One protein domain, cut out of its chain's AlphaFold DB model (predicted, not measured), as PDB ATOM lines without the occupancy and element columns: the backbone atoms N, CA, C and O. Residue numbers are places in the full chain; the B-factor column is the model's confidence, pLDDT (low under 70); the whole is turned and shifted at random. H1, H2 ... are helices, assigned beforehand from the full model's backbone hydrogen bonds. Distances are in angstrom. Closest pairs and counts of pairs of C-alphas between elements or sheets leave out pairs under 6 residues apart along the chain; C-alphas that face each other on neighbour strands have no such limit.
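AT A GLANCE: This is residues 15 to 87 of the 691 residues of the protein "Ribonuclease" of Pyrenophora teres f. maculata (UniProt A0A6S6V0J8). One long helix, H4, makes the longest axis, and a shorter helix, H2, packs side by side with part of it, running opposite ways; H3 makes a corner with the last end of H2, about perpendicular to it, and the very short H1 sits near the first end of H2. Beyond this body, residues 76 to 87, of which 76 to 85 belong to H4, stick out as a free arm. The printed part has 73 residues with four named helices, in the order H1, H2, H3, H4, and no named strand; the class is all helix. The whole is loose, with a radius of gyration of the C-alphas of 15.2 A, and it spans 51 by 21 by 20 A, the arm adding to the longest span.

HOW THE PARTS SIT: H1, residues 16 to 20, and H2, residues 23 to 34, only just touch, with 3 pairs of C-alphas within 8 A, and they touch only at the corner by their link. H2 does so with residues 25 to 26 alone, and the closest C-alphas are those of Ala 20 and Thr 26, 6.5 A apart. H1 is close to but not clearly touching H4, residues 54 to 85; their closest C-alphas, of Ala 20 and Cys 67, are 6.2 A apart. H2 touches H4 with 17 pairs of C-alphas within 8 A, the closest being those of Pro 23 and Leu 68, 5.0 A apart. These two helices stand at a shallow tilt of 24 degrees, opposite ways, and H4 touches H2 with residues 61 to 72 alone. H2 and H3, residues 38 to 47, only just touch, with 3 pairs of C-alphas within 8 A, only at the corner by their link. Residues 32 to 33 of H2 alone take part, the closest C-alphas are those of Leu 33 and Arg 41, 5.8 A apart, and the lines are about perpendicular at 79 degrees. H3 is apart from H1 and from H4. In H1, H2, H3 and H4, every O i to N i+4 pair is within hydrogen-bond range.

IN THESE COORDINATES: H1, Ala 16 to Ala 20, begins with C-alpha 16 at (6.339, 8.647, -4.634) and is 6.3 A long from first to last C-alpha. H2, Pro 23 to Thr 34, is 15.7 A long, and H3, Pro 38 to Arg 47, is 14.2 A long. H4, Pro 54 to Leu 85, is 46.3 A long, from C-alpha 54 at (6.619, -9.948, 10.996) to C-alpha 85 at (13.408, 3.742, -32.710).

THE WHOLE: The two C-alphas farthest apart are those of Asp 53 and Ala 87, 51.2 A. Without residues 76 to 87, the body spans 32 by 21 by 20 A. The printed part has no cut; the links H1 to H2 and H2 to H3 are tight, and H3 to H4 is short. The mean pLDDT of the printed part is 82.7, with residues 15 to 20 and residue 50 under 70.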
ATOM      1  N   SER A  15       8.247  12.462  -7.076       44.19
ATOM      2  CA  SER A  15       6.966  11.906  -6.610       44.19
ATOM      3  C   SER A  15       7.054  10.421  -6.214       44.19
ATOM      4  O   SER A  15       7.810   9.650  -6.808       44.19
ATOM      5  N   ALA A  16       6.268   9.995  -5.219       47.06
ATOM      6  CA  ALA A  16       6.339   8.647  -4.634       47.06
ATOM      7  C   ALA A  16       6.311   7.498  -5.673       47.06
ATOM      8  O   ALA A  16       6.958   6.469  -5.475       47.06
ATOM      9  N   GLY A  17       5.646   7.700  -6.819       50.00
ATOM     10  CA  GLY A  17       5.633   6.753  -7.940       50.00
ATOM     11  C   GLY A  17       6.980   6.586  -8.662       50.00
ATOM     12  O   GLY A  17       7.331   5.470  -9.044       50.00
ATOM     13  N   HIS A  18       7.783   7.647  -8.800       59.75
ATOM     14  CA  HIS A  18       9.108   7.580  -9.437       59.75
ATOM     15  C   HIS A  18      10.137   6.822  -8.591       59.75
ATOM     16  O   HIS A  18      11.049   6.206  -9.143       59.75
ATOM     17  N   VAL A  19       9.991   6.855  -7.266       64.94
ATOM     18  CA  VAL A  19      10.884   6.159  -6.333       64.94
ATOM     19  C   VAL A  19      10.518   4.676  -6.229       64.94
ATOM     20  O   VAL A  19      11.409   3.831  -6.251       64.94
ATOM     21  N   ALA A  20       9.220   4.350  -6.185       68.38
ATOM     22  CA  ALA A  20       8.739   2.977  -6.018       68.38
ATOM     23  C   ALA A  20       9.132   2.043  -7.178       68.38
ATOM     24  O   ALA A  20       9.501   0.894  -6.944       68.38
ATOM     25  N   PHE A  21       9.113   2.532  -8.422       77.06
ATOM     26  CA  PHE A  21       9.465   1.742  -9.612       77.06
ATOM     27  C   PHE A  21      10.895   1.976 -10.115       77.06
ATOM     28  O   PHE A  21      11.233   1.562 -11.224       77.06
ATOM     29  N   ASN A  22      11.759   2.625  -9.330       85.88
ATOM     30  CA  ASN A  22      13.171   2.737  -9.677       85.88
ATOM     31  C   ASN A  22      13.908   1.456  -9.248       85.88
ATOM     32  O   ASN A  22      14.094   1.245  -8.048       85.88
ATOM     33  N   PRO A  23      14.388   0.612 -10.182       87.19
ATOM     34  CA  PRO A  23      14.984  -0.670  -9.824       87.19
ATOM     35  C   PRO A  23      16.241  -0.521  -8.958       87.19
ATOM     36  O   PRO A  23      16.499  -1.390  -8.136       87.19
ATOM     37  N   VAL A  24      16.986   0.586  -9.055       87.75
ATOM     38  CA  VAL A  24      18.173   0.828  -8.215       87.75
ATOM     39  C   VAL A  24      17.770   1.083  -6.763       87.75
ATOM     40  O   VAL A  24      18.343   0.491  -5.849       87.75
ATOM     41  N   VAL A  25      16.762   1.930  -6.540       86.44
ATOM     42  CA  VAL A  25      16.278   2.253  -5.186       86.44
ATOM     43  C   VAL A  25      15.580   1.043  -4.570       86.44
ATOM     44  O   VAL A  25      15.875   0.663  -3.435       86.44
ATOM     45  N   THR A  26      14.704   0.392  -5.333       88.31
ATOM     46  CA  THR A  26      13.925  -0.754  -4.866       88.31
ATOM     47  C   THR A  26      14.812  -1.975  -4.619       88.31
ATOM     48  O   THR A  26      14.634  -2.646  -3.602       88.31
ATOM     49  N   ALA A  27      15.825  -2.233  -5.458       89.94
ATOM     50  CA  ALA A  27      16.811  -3.288  -5.208       89.94
ATOM     51  C   ALA A  27      17.664  -3.000  -3.968       89.94
ATOM     52  O   ALA A  27      17.891  -3.909  -3.173       89.94
ATOM     53  N   ALA A  28      18.102  -1.751  -3.765       89.31
ATOM     54  CA  ALA A  28      18.875  -1.377  -2.583       89.31
ATOM     55  C   ALA A  28      18.065  -1.567  -1.290       89.31
ATOM     56  O   ALA A  28      18.555  -2.184  -0.344       89.31
ATOM     57  N   LEU A  29      16.806  -1.117  -1.257       87.25
ATOM     58  CA  LEU A  29      15.907  -1.308  -0.112       87.25
ATOM     59  C   LEU A  29      15.600  -2.788   0.140       87.25
ATOM     60  O   LEU A  29      15.672  -3.251   1.280       87.25
ATOM     61  N   LEU A  30      15.310  -3.549  -0.919       90.19
ATOM     62  CA  LEU A  30      15.078  -4.988  -0.827       90.19
ATOM     63  C   LEU A  30      16.318  -5.717  -0.297       90.19
ATOM     64  O   LEU A  30      16.192  -6.596   0.557       90.19
ATOM     65  N   TRP A  31      17.515  -5.339  -0.753       92.50
ATOM     66  CA  TRP A  31      18.773  -5.895  -0.267       92.50
ATOM     67  C   TRP A  31      18.971  -5.590   1.215       92.50
ATOM     68  O   TRP A  31      19.175  -6.525   1.986       92.50
ATOM     69  N   VAL A  32      18.813  -4.333   1.651       90.12
ATOM     70  CA  VAL A  32      18.965  -3.955   3.068       90.12
ATOM     71  C   VAL A  32      18.005  -4.736   3.974       90.12
ATOM     72  O   VAL A  32      18.408  -5.196   5.041       90.12
ATOM     73  N   LEU A  33      16.759  -4.954   3.541       86.81
ATOM     74  CA  LEU A  33      15.759  -5.696   4.316       86.81
ATOM     75  C   LEU A  33      15.945  -7.226   4.261       86.81
ATOM     76  O   LEU A  33      15.474  -7.938   5.142       86.81
ATOM     77  N   THR A  34      16.637  -7.792   3.275       88.12
ATOM     78  CA  THR A  34      16.732  -9.264   3.150       88.12
ATOM     79  C   THR A  34      18.123  -9.821   3.430       88.12
ATOM     80  O   THR A  34      18.246 -10.835   4.118       88.12
ATOM     81  N   LYS A  35      19.167  -9.174   2.910       88.56
ATOM     82  CA  LYS A  35      20.555  -9.661   2.888       88.56
ATOM     83  C   LYS A  35      21.575  -8.637   3.403       88.56
ATOM     84  O   LYS A  35      22.757  -8.960   3.472       88.56
ATOM     85  N   GLY A  36      21.143  -7.425   3.746       86.06
ATOM     86  CA  GLY A  36      22.016  -6.353   4.218       86.06
ATOM     87  C   GLY A  36      22.516  -6.543   5.658       86.06
ATOM     88  O   GLY A  36      22.006  -7.395   6.392       86.06
ATOM     89  N   PRO A  37      23.503  -5.734   6.091       90.31
ATOM     90  CA  PRO A  37      24.100  -5.828   7.419       90.31
ATOM     91  C   PRO A  37      23.069  -5.691   8.553       90.31
ATOM     92  O   PRO A  37      22.188  -4.823   8.475       90.31
ATOM     93  N   PRO A  38      23.194  -6.466   9.650       83.56
ATOM     94  CA  PRO A  38      22.240  -6.439  10.755       83.56
ATOM     95  C   PRO A  38      22.058  -5.051  11.377       83.56
ATOM     96  O   PRO A  38      20.935  -4.721  11.751       83.56
ATOM     97  N   GLN A  39      23.117  -4.227  11.441       85.50
ATOM     98  CA  GLN A  39      23.035  -2.867  11.993       85.50
ATOM     99  C   GLN A  39      22.163  -1.934  11.138       85.50
ATOM    100  O   GLN A  39      21.423  -1.116  11.672       85.50
ATOM    101  N   LEU A  40      22.223  -2.057   9.808       80.56
ATOM    102  CA  LEU A  40      21.417  -1.241   8.891       80.56
ATOM    103  C   LEU A  40      19.955  -1.683   8.903       80.56
ATOM    104  O   LEU A  40      19.047  -0.851   8.951       80.56
ATOM    105  N   ARG A  41      19.722  -2.999   8.925       82.06
ATOM    106  CA  ARG A  41      18.376  -3.564   9.024       82.06
ATOM    107  C   ARG A  41      17.706  -3.179  10.343       82.06
ATOM    108  O   ARG A  41      16.553  -2.763  10.314       82.06
ATOM    109  N   SER A  42      18.420  -3.256  11.470       79.31
ATOM    110  CA  SER A  42      17.886  -2.870  12.785       79.31
ATOM    111  C   SER A  42      17.622  -1.365  12.896       79.31
ATOM    112  O   SER A  42      16.616  -0.954  13.473       79.31
ATOM    113  N   GLN A  43      18.456  -0.519  12.287       81.88
ATOM    114  CA  GLN A  43      18.190   0.920  12.203       81.88
ATOM    115  C   GLN A  43      16.920   1.232  11.397       81.88
ATOM    116  O   GLN A  43      16.118   2.060  11.825       81.88
ATOM    117  N   LEU A  44      16.683   0.547  10.277       78.25
ATOM    118  CA  LEU A  44      15.461   0.731   9.486       78.25
ATOM    119  C   LEU A  44      14.205   0.209  10.193       78.25
ATOM    120  O   LEU A  44      13.201   0.920  10.247       78.25
ATOM    121  N   THR A  45      14.251  -0.991  10.775       78.81
ATOM    122  CA  THR A  45      13.103  -1.564  11.499       78.81
ATOM    123  C   THR A  45      12.810  -0.830  12.809       78.81
ATOM    124  O   THR A  45      11.658  -0.756  13.236       78.81
ATOM    125  N   SER A  46      13.820  -0.224  13.444       77.94
ATOM    126  CA  SER A  46      13.613   0.624  14.624       77.94
ATOM    127  C   SER A  46      12.940   1.954  14.277       77.94
ATOM    128  O   SER A  46      12.082   2.398  15.038       77.94
ATOM    129  N   ARG A  47      13.260   2.563  13.126       78.19
ATOM    130  CA  ARG A  47      12.686   3.848  12.690       78.19
ATOM    131  C   ARG A  47      11.300   3.731  12.061       78.19
ATOM    132  O   ARG A  47      10.520   4.670  12.160       78.19
ATOM    133  N   ILE A  48      10.976   2.600  11.436       78.50
ATOM    134  CA  ILE A  48       9.681   2.380  10.781       78.50
ATOM    135  C   ILE A  48       8.896   1.346  11.587       78.50
ATOM    136  O   ILE A  48       9.091   0.142  11.433       78.50
ATOM    137  N   ALA A  49       7.976   1.817  12.433       71.31
ATOM    138  CA  ALA A  49       7.183   0.969  13.329       71.31
ATOM    139  C   ALA A  49       6.432  -0.163  12.595       71.31
ATOM    140  O   ALA A  49       6.323  -1.269  13.116       71.31
ATOM    141  N   ALA A  50       5.992   0.080  11.355       65.75
ATOM    142  CA  ALA A  50       5.308  -0.909  10.520       65.75
ATOM    143  C   ALA A  50       6.179  -2.120  10.131       65.75
ATOM    144  O   ALA A  50       5.637  -3.184   9.852       65.75
ATOM    145  N   LEU A  51       7.511  -1.984  10.140       76.00
ATOM    146  CA  LEU A  51       8.452  -3.069   9.833       76.00
ATOM    147  C   LEU A  51       8.800  -3.931  11.056       76.00
ATOM    148  O   LEU A  51       9.566  -4.882  10.923       76.00
ATOM    149  N   ARG A  52       8.272  -3.610  12.245       79.06
ATOM    150  CA  ARG A  52       8.471  -4.421  13.457       79.06
ATOM    151  C   ARG A  52       7.539  -5.633  13.516       79.06
ATOM    152  O   ARG A  52       7.891  -6.625  14.142       79.06
ATOM    153  N   ASP A  53       6.378  -5.560  12.862       83.31
ATOM    154  CA  ASP A  53       5.440  -6.680  12.739       83.31
ATOM    155  C   ASP A  53       5.923  -7.658  11.645       83.31
ATOM    156  O   ASP A  53       6.036  -7.253  10.482       83.31
ATOM    157  N   PRO A  54       6.175  -8.945  11.965       83.44
ATOM    158  CA  PRO A  54       6.619  -9.948  10.996       83.44
ATOM    159  C   PRO A  54       5.699 -10.110   9.779       83.44
ATOM    160  O   PRO A  54       6.187 -10.351   8.670       83.44
ATOM    161  N   ARG A  55       4.376  -9.956   9.945       83.31
ATOM    162  CA  ARG A  55       3.414 -10.088   8.837       83.31
ATOM    163  C   ARG A  55       3.543  -8.920   7.863       83.31
ATOM    164  O   ARG A  55       3.673  -9.132   6.657       83.31
ATOM    165  N   ARG A  56       3.581  -7.694   8.390       79.88
ATOM    166  CA  ARG A  56       3.782  -6.471   7.597       79.88
ATOM    167  C   ARG A  56       5.174  -6.416   6.974       79.88
ATOM    168  O   ARG A  56       5.309  -5.999   5.830       79.88
ATOM    169  N   TYR A  57       6.197  -6.916   7.664       84.44
ATOM    170  CA  TYR A  57       7.548  -7.043   7.120       84.44
ATOM    171  C   TYR A  57       7.584  -7.927   5.867       84.44
ATOM    172  O   TYR A  57       8.117  -7.529   4.830       84.44
ATOM    173  N   ALA A  58       6.970  -9.112   5.940       86.06
ATOM    174  CA  ALA A  58       6.879 -10.029   4.808       86.06
ATOM    175  C   ALA A  58       6.080  -9.426   3.640       86.06
ATOM    176  O   ALA A  58       6.475  -9.586   2.482       86.06
ATOM    177  N   GLN A  59       4.999  -8.693   3.934       86.12
ATOM    178  CA  GLN A  59       4.233  -7.949   2.932       86.12
ATOM    179  C   GLN A  59       5.087  -6.877   2.248       86.12
ATOM    180  O   GLN A  59       5.154  -6.865   1.025       86.12
ATOM    181  N   VAL A  60       5.814  -6.043   3.001       86.25
ATOM    182  CA  VAL A  60       6.682  -4.998   2.429       86.25
ATOM    183  C   VAL A  60       7.770  -5.598   1.541       86.25
ATOM    184  O   VAL A  60       7.992  -5.116   0.432       86.25
ATOM    185  N   VAL A  61       8.420  -6.683   1.969       88.94
ATOM    186  CA  VAL A  61       9.419  -7.383   1.143       88.94
ATOM    187  C   VAL A  61       8.792  -7.932  -0.143       88.94
ATOM    188  O   VAL A  61       9.396  -7.822  -1.210       88.94
ATOM    189  N   ARG A  62       7.579  -8.500  -0.076       89.31
ATOM    190  CA  ARG A  62       6.846  -8.980  -1.259       89.31
ATOM    191  C   ARG A  62       6.501  -7.830  -2.208       89.31
ATOM    192  O   ARG A  62       6.732  -7.962  -3.405       89.31
ATOM    193  N   THR A  63       6.025  -6.703  -1.686       88.31
ATOM    194  CA  THR A  63       5.730  -5.502  -2.477       88.31
ATOM    195  C   THR A  63       6.986  -4.959  -3.152       88.31
ATOM    196  O   THR A  63       6.965  -4.711  -4.351       88.31
ATOM    197  N   LEU A  64       8.115  -4.864  -2.441       88.31
ATOM    198  CA  LEU A  64       9.387  -4.415  -3.021       88.31
ATOM    199  C   LEU A  64       9.887  -5.342  -4.139       88.31
ATOM    200  O   LEU A  64      10.431  -4.853  -5.125       88.31
ATOM    201  N   LYS A  65       9.678  -6.662  -4.035       90.62
ATOM    202  CA  LYS A  65       9.993  -7.599  -5.129       90.62
ATOM    203  C   LYS A  65       9.174  -7.298  -6.385       90.62
ATOM    204  O   LYS A  65       9.753  -7.218  -7.465       90.62
ATOM    205  N   TRP A  66       7.865  -7.087  -6.244       91.44
ATOM    206  CA  TRP A  66       6.998  -6.709  -7.365       91.44
ATOM    207  C   TRP A  66       7.381  -5.351  -7.952       91.44
ATOM    208  O   TRP A  66       7.557  -5.233  -9.160       91.44
ATOM    209  N   CYS A  67       7.610  -4.343  -7.109       87.94
ATOM    210  CA  CYS A  67       8.077  -3.028  -7.538       87.94
ATOM    211  C   CYS A  67       9.411  -3.097  -8.305       87.94
ATOM    212  O   CYS A  67       9.568  -2.414  -9.316       87.94
ATOM    213  N   LEU A  68      10.354  -3.943  -7.871       91.19
ATOM    214  CA  LEU A  68      11.621  -4.166  -8.569       91.19
ATOM    215  C   LEU A  68      11.398  -4.858  -9.916       91.19
ATOM    216  O   LEU A  68      11.991  -4.437 -10.908       91.19
ATOM    217  N   ALA A  69      10.543  -5.883  -9.968       89.38
ATOM    218  CA  ALA A  69      10.213  -6.589 -11.204       89.38
ATOM    219  C   ALA A  69       9.587  -5.637 -12.238       89.38
ATOM    220  O   ALA A  69      10.131  -5.480 -13.330       89.38
ATOM    221  N   PHE A  70       8.523  -4.917 -11.868       88.19
ATOM    222  CA  PHE A  70       7.864  -3.943 -12.746       88.19
ATOM    223  C   PHE A  70       8.789  -2.786 -13.138       88.19
ATOM    224  O   PHE A  70       8.830  -2.394 -14.304       88.19
ATOM    225  N   GLY A  71       9.578  -2.267 -12.194       86.12
ATOM    226  CA  GLY A  71      10.569  -1.227 -12.468       86.12
ATOM    227  C   GLY A  71      11.638  -1.681 -13.464       86.12
ATOM    228  O   GLY A  71      11.984  -0.943 -14.386       86.12
ATOM    229  N   THR A  72      12.119  -2.920 -13.328       89.38
ATOM    230  CA  THR A  72      13.102  -3.513 -14.244       89.38
ATOM    231  C   THR A  72      12.507  -3.706 -15.634       89.38
ATOM    232  O   THR A  72      13.106  -3.248 -16.604       89.38
ATOM    233  N   ILE A  73      11.306  -4.288 -15.737       88.88
ATOM    234  CA  ILE A  73      10.581  -4.450 -17.008       88.88
ATOM    235  C   ILE A  73      10.407  -3.095 -17.698       88.88
ATOM    236  O   ILE A  73      10.729  -2.962 -18.876       88.88
ATOM    237  N   ARG A  74       9.981  -2.057 -16.968       84.50
ATOM    238  CA  ARG A  74       9.808  -0.704 -17.518       84.50
ATOM    239  C   ARG A  74      11.115  -0.126 -18.067       84.50
ATOM    240  O   ARG A  74      11.103   0.478 -19.138       84.50
ATOM    241  N   VAL A  75      12.233  -0.283 -17.353       85.62
ATOM    242  CA  VAL A  75      13.549   0.216 -17.796       85.62
ATOM    243  C   VAL A  75      14.057  -0.557 -19.010       85.62
ATOM    244  O   VAL A  75      14.505   0.068 -19.971       85.62
ATOM    245  N   VAL A  76      13.953  -1.889 -18.997       88.50
ATOM    246  CA  VAL A  76      14.340  -2.743 -20.130       88.50
ATOM    247  C   VAL A  76      13.505  -2.400 -21.361       88.50
ATOM    248  O   VAL A  76      14.076  -2.111 -22.407       88.50
ATOM    249  N   ASN A  77      12.181  -2.308 -21.219       87.69
ATOM    250  CA  ASN A  77      11.272  -1.920 -22.298       87.69
ATOM    251  C   ASN A  77      11.618  -0.535 -22.866       87.69
ATOM    252  O   ASN A  77      11.731  -0.363 -24.076       87.69
ATOM    253  N   LYS A  78      11.881   0.456 -22.002       83.62
ATOM    254  CA  LYS A  78      12.307   1.796 -22.439       83.62
ATOM    255  C   LYS A  78      13.610   1.745 -23.242       83.62
ATOM    256  O   LYS A  78      13.730   2.439 -24.251       83.62
ATOM    257  N   GLN A  79      14.579   0.944 -22.804       84.81
ATOM    258  CA  GLN A  79      15.852   0.798 -23.502       84.81
ATOM    259  C   GLN A  79      15.679   0.083 -24.848       84.81
ATOM    260  O   GLN A  79      16.261   0.520 -25.839       84.81
ATOM    261  N   MET A  80      14.857  -0.966 -24.905       87.56
ATOM    262  CA  MET A  80      14.534  -1.676 -26.144       87.56
ATOM    263  C   MET A  80      13.822  -0.763 -27.144       87.56
ATOM    264  O   MET A  80      14.245  -0.697 -28.294       87.56
ATOM    265  N   ASN A  81      12.839   0.024 -26.698       85.44
ATOM    266  CA  ASN A  81      12.159   1.011 -27.540       85.44
ATOM    267  C   ASN A  81      13.125   2.078 -28.060       85.44
ATOM    268  O   ASN A  81      13.080   2.428 -29.235       85.44
ATOM    269  N   HIS A  82      14.044   2.564 -27.220       85.19
ATOM    270  CA  HIS A  82      15.071   3.505 -27.666       85.19
ATOM    271  C   HIS A  82      15.958   2.898 -28.760       85.19
ATOM    272  O   HIS A  82      16.261   3.567 -29.742       85.19
ATOM    273  N   VAL A  83      16.385   1.643 -28.604       87.31
ATOM    274  CA  VAL A  83      17.192   0.947 -29.616       87.31
ATOM    275  C   VAL A  83      16.385   0.742 -30.898       87.31
ATOM    276  O   VAL A  83      16.888   1.062 -31.972       87.31
ATOM    277  N   ALA A  84      15.135   0.286 -30.800       85.00
ATOM    278  CA  ALA A  84      14.257   0.061 -31.946       85.00
ATOM    279  C   ALA A  84      14.019   1.347 -32.753       85.00
ATOM    280  O   ALA A  84      14.226   1.361 -33.964       85.00
ATOM    281  N   LEU A  85      13.682   2.448 -32.077       84.31
ATOM    282  CA  LEU A  85      13.408   3.742 -32.710       84.31
ATOM    283  C   LEU A  85      14.678   4.490 -33.163       84.31
ATOM    284  O   LEU A  85      14.591   5.455 -33.915       84.31
ATOM    285  N   ASN A  86      15.866   4.060 -32.732       87.69
ATOM    286  CA  ASN A  86      17.161   4.608 -33.153       87.69
ATOM    287  C   ASN A  86      17.855   3.692 -34.180       87.69
ATOM    288  O   ASN A  86      19.069   3.478 -34.104       87.69
ATOM    289  N   ALA A  87      17.079   3.113 -35.104       82.69
ATOM    290  CA  ALA A  87      17.551   2.219 -36.168       82.69
ATOM    291  C   ALA A  87      18.373   1.013 -35.660       82.69
ATOM    292  O   ALA A  87      19.355   0.600 -36.274       82.69
TER     293      ALA A  87